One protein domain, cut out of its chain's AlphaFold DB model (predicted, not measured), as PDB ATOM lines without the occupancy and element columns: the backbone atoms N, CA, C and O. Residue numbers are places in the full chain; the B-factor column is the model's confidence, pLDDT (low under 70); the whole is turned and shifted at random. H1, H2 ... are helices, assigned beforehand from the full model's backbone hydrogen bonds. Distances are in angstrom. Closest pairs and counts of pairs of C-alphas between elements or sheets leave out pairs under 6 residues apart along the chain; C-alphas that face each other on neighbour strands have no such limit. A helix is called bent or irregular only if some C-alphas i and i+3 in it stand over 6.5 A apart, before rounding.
ATOM      1  N   ASP A 152     -46.197  -5.823 -50.766       83.06
ATOM      2  CA  ASP A 152     -45.998  -4.895 -49.650       83.06
ATOM      3  C   ASP A 152     -47.101  -5.039 -48.593       83.06
ATOM      4  O   ASP A 152     -46.815  -5.152 -47.402       83.06
ATOM      5  N   GLU A 153     -48.359  -5.150 -49.023       82.50
ATOM      6  CA  GLU A 153     -49.505  -5.425 -48.151       82.50
ATOM      7  C   GLU A 153     -49.357  -6.789 -47.457       82.50
ATOM      8  O   GLU A 153     -49.628  -6.928 -46.264       82.50
ATOM      9  N   CYS A 154     -48.886  -7.812 -48.181       81.00
ATOM     10  CA  CYS A 154     -48.604  -9.128 -47.606       81.00
ATOM     11  C   CYS A 154     -47.517  -9.044 -46.526       81.00
ATOM     12  O   CYS A 154     -47.682  -9.577 -45.427       81.00
ATOM     13  N   ARG A 155     -46.421  -8.337 -46.815       81.75
ATOM     14  CA  ARG A 155     -45.308  -8.105 -45.892       81.75
ATOM     15  C   ARG A 155     -45.765  -7.386 -44.626       81.75
ATOM     16  O   ARG A 155     -45.418  -7.822 -43.529       81.75
ATOM     17  N   GLU A 156     -46.576  -6.344 -44.764       83.19
ATOM     18  CA  GLU A 156     -47.130  -5.598 -43.635       83.19
ATOM     19  C   GLU A 156     -47.991  -6.497 -42.733       83.19
ATOM     20  O   GLU A 156     -47.854  -6.475 -41.506       83.19
ATOM     21  N   ILE A 157     -48.832  -7.349 -43.326       80.56
ATOM     22  CA  ILE A 157     -49.664  -8.304 -42.586       80.56
ATOM     23  C   ILE A 157     -48.798  -9.332 -41.840       80.56
ATOM     24  O   ILE A 157     -49.038  -9.589 -40.657       80.56
ATOM     25  N   VAL A 158     -47.774  -9.892 -42.497       79.00
ATOM     26  CA  VAL A 158     -46.838 -10.862 -41.894       79.00
ATOM     27  C   VAL A 158     -46.038 -10.242 -40.744       79.00
ATOM     28  O   VAL A 158     -45.696 -10.947 -39.802       79.00
ATOM     29  N   GLN A 159     -45.757  -8.940 -40.771       78.38
ATOM     30  CA  GLN A 159     -45.082  -8.249 -39.668       78.38
ATOM     31  C   GLN A 159     -46.031  -7.942 -38.503       78.38
ATOM     32  O   GLN A 159     -45.697  -8.165 -37.334       78.38
ATOM     33  N   LYS A 160     -47.228  -7.429 -38.805       76.94
ATOM     34  CA  LYS A 160     -48.159  -6.935 -37.783       76.94
ATOM     35  C   LYS A 160     -48.875  -8.057 -37.039       76.94
ATOM     36  O   LYS A 160     -48.986  -7.980 -35.821       76.94
ATOM     37  N   ILE A 161     -49.347  -9.099 -37.726       72.12
ATOM     38  CA  ILE A 161     -50.206 -10.118 -37.100       72.12
ATOM     39  C   ILE A 161     -49.469 -10.982 -36.057       72.12
ATOM     40  O   ILE A 161     -49.985 -11.118 -34.951       72.12
ATOM     41  N   PRO A 162     -48.269 -11.532 -36.315       67.50
ATOM     42  CA  PRO A 162     -47.515 -12.294 -35.313       67.50
ATOM     43  C   PRO A 162     -47.155 -11.475 -34.071       67.50
ATOM     44  O   PRO A 162     -47.195 -11.999 -32.956       67.50
ATOM     45  N   SER A 163     -46.893 -10.177 -34.252       61.88
ATOM     46  CA  SER A 163     -46.599  -9.246 -33.157       61.88
ATOM     47  C   SER A 163     -47.771  -9.116 -32.173       61.88
ATOM     48  O   SER A 163     -47.548  -8.941 -30.978       61.88
ATOM     49  N   ILE A 164     -49.018  -9.292 -32.639       60.34
ATOM     50  CA  ILE A 164     -50.223  -9.349 -31.784       60.34
ATOM     51  C   ILE A 164     -50.190 -10.577 -30.858       60.34
ATOM     52  O   ILE A 164     -50.738 -10.545 -29.760       60.34
ATOM     53  N   PHE A 165     -49.507 -11.649 -31.265       57.81
ATOM     54  CA  PHE A 165     -49.328 -12.878 -30.487       57.81
ATOM     55  C   PHE A 165     -47.988 -12.926 -29.735       57.81
ATOM     56  O   PHE A 165     -47.528 -14.013 -29.386       57.81
ATOM     57  N   LEU A 166     -47.353 -11.767 -29.503       57.16
ATOM     58  CA  LEU A 166     -46.046 -11.621 -28.841       57.16
ATOM     59  C   LEU A 166     -44.888 -12.355 -29.551       57.16
ATOM     60  O   LEU A 166     -43.839 -12.585 -28.952       57.16
ATOM     61  N   LYS A 167     -45.051 -12.707 -30.833       63.06
ATOM     62  CA  LYS A 167     -44.001 -13.290 -31.678       63.06
ATOM     63  C   LYS A 167     -43.466 -12.216 -32.619       63.06
ATOM     64  O   LYS A 167     -44.143 -11.829 -33.567       63.06
ATOM     65  N   SER A 168     -42.247 -11.743 -32.385       63.81
ATOM     66  CA  SER A 168     -41.542 -10.887 -33.338       63.81
ATOM     67  C   SER A 168     -40.821 -11.758 -34.368       63.81
ATOM     68  O   SER A 168     -39.881 -12.481 -34.048       63.81
ATOM     69  N   LEU A 169     -41.278 -11.708 -35.619       66.75
ATOM     70  CA  LEU A 169     -40.521 -12.272 -36.736       66.75
ATOM     71  C   LEU A 169     -39.406 -11.298 -37.108       66.75
ATOM     72  O   LEU A 169     -39.643 -10.094 -37.225       66.75
ATOM     73  N   ASN A 170     -38.196 -11.809 -37.326       75.94
ATOM     74  CA  ASN A 170     -37.133 -10.986 -37.892       75.94
ATOM     75  C   ASN A 170     -37.371 -10.756 -39.400       75.94
ATOM     76  O   ASN A 170     -38.139 -11.472 -40.050       75.94
ATOM     77  N   ASN A 171     -36.704  -9.752 -39.973       76.75
ATOM     78  CA  ASN A 171     -36.898  -9.385 -41.381       76.75
ATOM     79  C   ASN A 171     -36.595 -10.540 -42.354       76.75
ATOM     80  O   ASN A 171     -37.266 -10.661 -43.379       76.75
ATOM     81  N   ASP A 172     -35.657 -11.429 -42.022       77.50
ATOM     82  CA  ASP A 172     -35.315 -12.588 -42.856       77.50
ATOM     83  C   ASP A 172     -36.427 -13.642 -42.885       77.50
ATOM     84  O   ASP A 172     -36.734 -14.202 -43.939       77.50
ATOM     85  N   GLN A 173     -37.075 -13.898 -41.747       74.31
ATOM     86  CA  GLN A 173     -38.228 -14.793 -41.657       74.31
ATOM     87  C   GLN A 173     -39.423 -14.228 -42.427       74.31
ATOM     88  O   GLN A 173     -40.060 -14.961 -43.184       74.31
ATOM     89  N   VAL A 174     -39.684 -12.922 -42.296       77.69
ATOM     90  CA  VAL A 174     -40.726 -12.224 -43.067       77.69
ATOM     91  C   VAL A 174     -40.458 -12.369 -44.567       77.69
ATOM     92  O   VAL A 174     -41.346 -12.792 -45.306       77.69
ATOM     93  N   ASN A 175     -39.226 -12.102 -45.013       80.00
ATOM     94  CA  ASN A 175     -38.820 -12.255 -46.412       80.00
ATOM     95  C   ASN A 175     -39.037 -13.681 -46.928       80.00
ATOM     96  O   ASN A 175     -39.605 -13.864 -48.003       80.00
ATOM     97  N   LYS A 176     -38.635 -14.705 -46.164       80.44
ATOM     98  CA  LYS A 176     -38.833 -16.114 -46.546       80.44
ATOM     99  C   LYS A 176     -40.312 -16.460 -46.723       80.44
ATOM    100  O   LYS A 176     -40.666 -17.122 -47.699       80.44
ATOM    101  N   ILE A 177     -41.169 -16.011 -45.807       77.00
ATOM    102  CA  ILE A 177     -42.615 -16.267 -45.857       77.00
ATOM    103  C   ILE A 177     -43.238 -15.561 -47.065       77.00
ATOM    104  O   ILE A 177     -43.915 -16.209 -47.864       77.00
ATOM    105  N   VAL A 178     -42.972 -14.263 -47.234       79.50
ATOM    106  CA  VAL A 178     -43.507 -13.464 -48.347       79.50
ATOM    107  C   VAL A 178     -43.059 -14.046 -49.688       79.50
ATOM    108  O   VAL A 178     -43.909 -14.341 -50.526       79.50
ATOM    109  N   ASN A 179     -41.765 -14.336 -49.858       80.69
ATOM    110  CA  ASN A 179     -41.231 -14.914 -51.094       80.69
ATOM    111  C   ASN A 179     -41.860 -16.273 -51.414       80.69
ATOM    112  O   ASN A 179     -42.212 -16.532 -52.563       80.69
ATOM    113  N   LYS A 180     -42.054 -17.138 -50.410       78.94
ATOM    114  CA  LYS A 180     -42.703 -18.444 -50.604       78.94
ATOM    115  C   LYS A 180     -44.172 -18.292 -51.011       78.94
ATOM    116  O   LYS A 180     -44.629 -18.991 -51.911       78.94
ATOM    117  N   ILE A 181     -44.903 -17.360 -50.398       73.62
ATOM    118  CA  ILE A 181     -46.306 -17.070 -50.735       73.62
ATOM    119  C   ILE A 181     -46.428 -16.507 -52.157       73.62
ATOM    120  O   ILE A 181     -47.285 -16.955 -52.924       73.62
ATOM    121  N   VAL A 182     -45.566 -15.551 -52.518       76.00
ATOM    122  CA  VAL A 182     -45.519 -14.943 -53.855       76.00
ATOM    123  C   VAL A 182     -45.135 -15.986 -54.905       76.00
ATOM    124  O   VAL A 182     -45.787 -16.060 -55.943       76.00
ATOM    125  N   TYR A 183     -44.156 -16.849 -54.620       75.06
ATOM    126  CA  TYR A 183     -43.752 -17.931 -55.521       75.06
ATOM    127  C   TYR A 183     -44.905 -18.904 -55.815       75.06
ATOM    128  O   TYR A 183     -45.148 -19.239 -56.972       75.06
ATOM    129  N   ILE A 184     -45.649 -19.324 -54.785       70.12
ATOM    130  CA  ILE A 184     -46.737 -20.303 -54.929       70.12
ATOM    131  C   ILE A 184     -47.949 -19.706 -55.660       70.12
ATOM    132  O   ILE A 184     -48.516 -20.358 -56.534       70.12
ATOM    133  N   ASN A 185     -48.363 -18.479 -55.321       61.66
ATOM    134  CA  ASN A 185     -49.643 -17.932 -55.790       61.66
ATOM    135  C   ASN A 185     -49.530 -16.804 -56.828       61.66
ATOM    136  O   ASN A 185     -50.560 -16.342 -57.320       61.66
ATOM    137  N   LYS A 186     -48.316 -16.353 -57.189       65.19
ATOM    138  CA  LYS A 186     -47.998 -15.157 -58.012       65.19
ATOM    139  C   LYS A 186     -48.560 -13.827 -57.482       65.19
ATOM    140  O   LYS A 186     -47.971 -12.781 -57.722       65.19
ATOM    141  N   ARG A 187     -49.684 -13.850 -56.764       63.38
ATOM    142  CA  ARG A 187     -50.257 -12.785 -55.944       63.38
ATOM    143  C   ARG A 187     -50.663 -13.375 -54.591       63.38
ATOM    144  O   ARG A 187     -51.375 -14.381 -54.584       63.38
ATOM    145  N   PRO A 188     -50.225 -12.793 -53.465       70.31
ATOM    146  CA  PRO A 188     -50.560 -13.295 -52.138       70.31
ATOM    147  C   PRO A 188     -52.071 -13.455 -51.915       70.31
ATOM    148  O   PRO A 188     -52.834 -12.489 -51.935       70.31
ATOM    149  N   ASN A 189     -52.507 -14.698 -51.692       74.06
ATOM    150  CA  ASN A 189     -53.878 -14.998 -51.294       74.06
ATOM    151  C   ASN A 189     -54.023 -14.771 -49.774       74.06
ATOM    152  O   ASN A 189     -53.349 -15.461 -49.001       74.06
ATOM    153  N   PRO A 190     -54.904 -13.857 -49.325       74.31
ATOM    154  CA  PRO A 190     -55.100 -13.573 -47.904       74.31
ATOM    155  C   PRO A 190     -55.519 -14.781 -47.055       74.31
ATOM    156  O   PRO A 190     -55.131 -14.864 -45.893       74.31
ATOM    157  N   LEU A 191     -56.313 -15.715 -47.595       73.88
ATOM    158  CA  LEU A 191     -56.725 -16.907 -46.845       73.88
ATOM    159  C   LEU A 191     -55.552 -17.855 -46.633       73.88
ATOM    160  O   LEU A 191     -55.356 -18.351 -45.528       73.88
ATOM    161  N   TYR A 192     -54.735 -18.047 -47.667       75.25
ATOM    162  CA  TYR A 192     -53.509 -18.830 -47.551       75.25
ATOM    163  C   TYR A 192     -52.544 -18.206 -46.535       75.25
ATOM    164  O   TYR A 192     -51.995 -18.903 -45.684       75.25
ATOM    165  N   LEU A 193     -52.405 -16.876 -46.568       76.44
ATOM    166  CA  LEU A 193     -51.632 -16.133 -45.579       76.44
ATOM    167  C   LEU A 193     -52.180 -16.339 -44.158       76.44
ATOM    168  O   LEU A 193     -51.407 -16.607 -43.245       76.44
ATOM    169  N   ARG A 194     -53.503 -16.286 -43.966       77.38
ATOM    170  CA  ARG A 194     -54.133 -16.558 -42.666       77.38
ATOM    171  C   ARG A 194     -53.814 -17.965 -42.157       77.38
ATOM    172  O   ARG A 194     -53.471 -18.096 -40.989       77.38
ATOM    173  N   VAL A 195     -53.895 -18.986 -43.014       78.56
ATOM    174  CA  VAL A 195     -53.541 -20.368 -42.641       78.56
ATOM    175  C   VAL A 195     -52.086 -20.439 -42.179       78.56
ATOM    176  O   VAL A 195     -51.829 -20.926 -41.086       78.56
ATOM    177  N   ILE A 196     -51.144 -19.872 -42.942       76.94
ATOM    178  CA  ILE A 196     -49.725 -19.831 -42.546       76.94
ATOM    179  C   ILE A 196     -49.541 -19.139 -41.191       76.94
ATOM    180  O   ILE A 196     -48.765 -19.606 -40.362       76.94
ATOM    181  N   LEU A 197     -50.232 -18.025 -40.953       75.44
ATOM    182  CA  LEU A 197     -50.106 -17.276 -39.703       75.44
ATOM    183  C   LEU A 197     -50.684 -18.034 -38.496       75.44
ATOM    184  O   LEU A 197     -50.088 -17.976 -37.421       75.44
ATOM    185  N   GLU A 198     -51.789 -18.765 -38.656       76.25
ATOM    186  CA  GLU A 198     -52.330 -19.642 -37.603       76.25
ATOM    187  C   GLU A 198     -51.387 -20.822 -37.315       76.25
ATOM    188  O   GLU A 198     -51.105 -21.122 -36.155       76.25
ATOM    189  N   GLU A 199     -50.799 -21.428 -38.347       75.62
ATOM    190  CA  GLU A 199     -49.780 -22.473 -38.183       75.62
ATOM    191  C   GLU A 199     -48.542 -21.942 -37.437       75.62
ATOM    192  O   GLU A 199     -48.050 -22.564 -36.494       75.62
ATOM    193  N   LEU A 200     -48.065 -20.739 -37.779       73.19
ATOM    194  CA  LEU A 200     -46.959 -20.077 -37.073       73.19
ATOM    195  C   LEU A 200     -47.302 -19.763 -35.615       73.19
ATOM    196  O   LEU A 200     -46.435 -19.838 -34.731       73.19
ATOM    197  N   ARG A 201     -48.564 -19.419 -35.342       70.44
ATOM    198  CA  ARG A 201     -49.062 -19.211 -33.984       70.44
ATOM    199  C   ARG A 201     -48.985 -20.502 -33.172       70.44
ATOM    200  O   ARG A 201     -48.468 -20.434 -32.058       70.44
ATOM    201  N   ILE A 202     -49.420 -21.635 -33.726       68.88
ATOM    202  CA  ILE A 202     -49.474 -22.933 -33.033       68.88
ATOM    203  C   ILE A 202     -48.078 -23.541 -32.861       68.88
ATOM    204  O   ILE A 202     -47.688 -23.871 -31.746       68.88
ATOM    205  N   PHE A 203     -47.304 -23.657 -33.941       63.59
ATOM    206  CA  PHE A 203     -46.109 -24.504 -33.942       63.59
ATOM    207  C   PHE A 203     -44.814 -23.782 -33.581       63.59
ATOM    208  O   PHE A 203     -43.848 -24.440 -33.222       63.59
ATOM    209  N   GLY A 204     -44.754 -22.445 -33.644       57.16
ATOM    210  CA  GLY A 204     -43.587 -21.661 -33.195       57.16
ATOM    211  C   GLY A 204     -42.261 -21.904 -33.939       57.16
ATOM    212  O   GLY A 204     -41.336 -21.118 -33.770       57.16
TER     213      GLY A 204
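What this domain is: This is residues 152 to 204 of the 208 residues of an uncharacterized protein of Candidatus Magnetoglobus multicellularis str. Araruama (UniProt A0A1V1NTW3). Three helices of similar length are set in a small triangle, with H1 and H3 running the same way at a shallow tilt and H2 returning between them in the chain at a steep slant to both. H2 and H3 open like a V from the tight link that joins them, while the short link from H1 to H2 turns at the other end of the longest axis. The printed part has 53 residues with three named helices, in the order H1, H2, H3, and no named strand; the class is all helix. It is compact, with a radius of gyration of the C-alphas of 10.2 A, and spans 29 by 20 by 16 A.

Where its parts are: H1 is residues 152 to 164, 18.9 A from first to last C-alpha, beginning with C-alpha 152 at (-45.998, -4.895, -49.650). It is neither bent nor irregular, but only just: C-alphas 159 and 162 are 6.4 A apart. H2, the longest helix by residues, is residues 171 to 185, 21.1 A long, with C-alpha 171 at (-36.898, -9.385, -41.381). H3 is residues 190 to 203, 19.9 A long, ending with C-alpha 203 at (-46.109, -24.504, -33.942).

How they stand to each other: H1 touches H2, and the closest C-alphas, those of Arg 155 and Val 178, are 6.2 A apart. H1 touches H2 with residues 154 to 159 alone, and H2 touches H1 with residues 174 to 178 alone. The two helices run opposite ways at a steep tilt of 54 degrees. H1 also touches H3, with the C-alphas of Pro 162 and Leu 197 closest at 7.1 A. These two run the same way at a shallow tilt of 32 degrees. H2 and H3 are close but not clearly touching, and their closest C-alphas, those of Ile 181 and Leu 193, are 7.5 A apart. They run opposite ways at a steep tilt of 45 degrees. In H2 and H3 every O i to N i+4 pair is within hydrogen-bond range, and in H1 7 of 9 are.

The domain as a whole: The two C-alphas farthest apart, those of Leu 166 and Lys 186, are 29.4 A apart, and the C-alphas of Asp 152 and Gly 204, first and last of the printed part, are 23.6 A apart. The printed part has no cut. The link from H1 to H2, with 6 residues, is short; the link from H2 to H3, with 4 residues, is tight. The mean pLDDT of the printed part is 73.2, and residues 162 to 169, 185 to 187 and 202 to 204 are under 70.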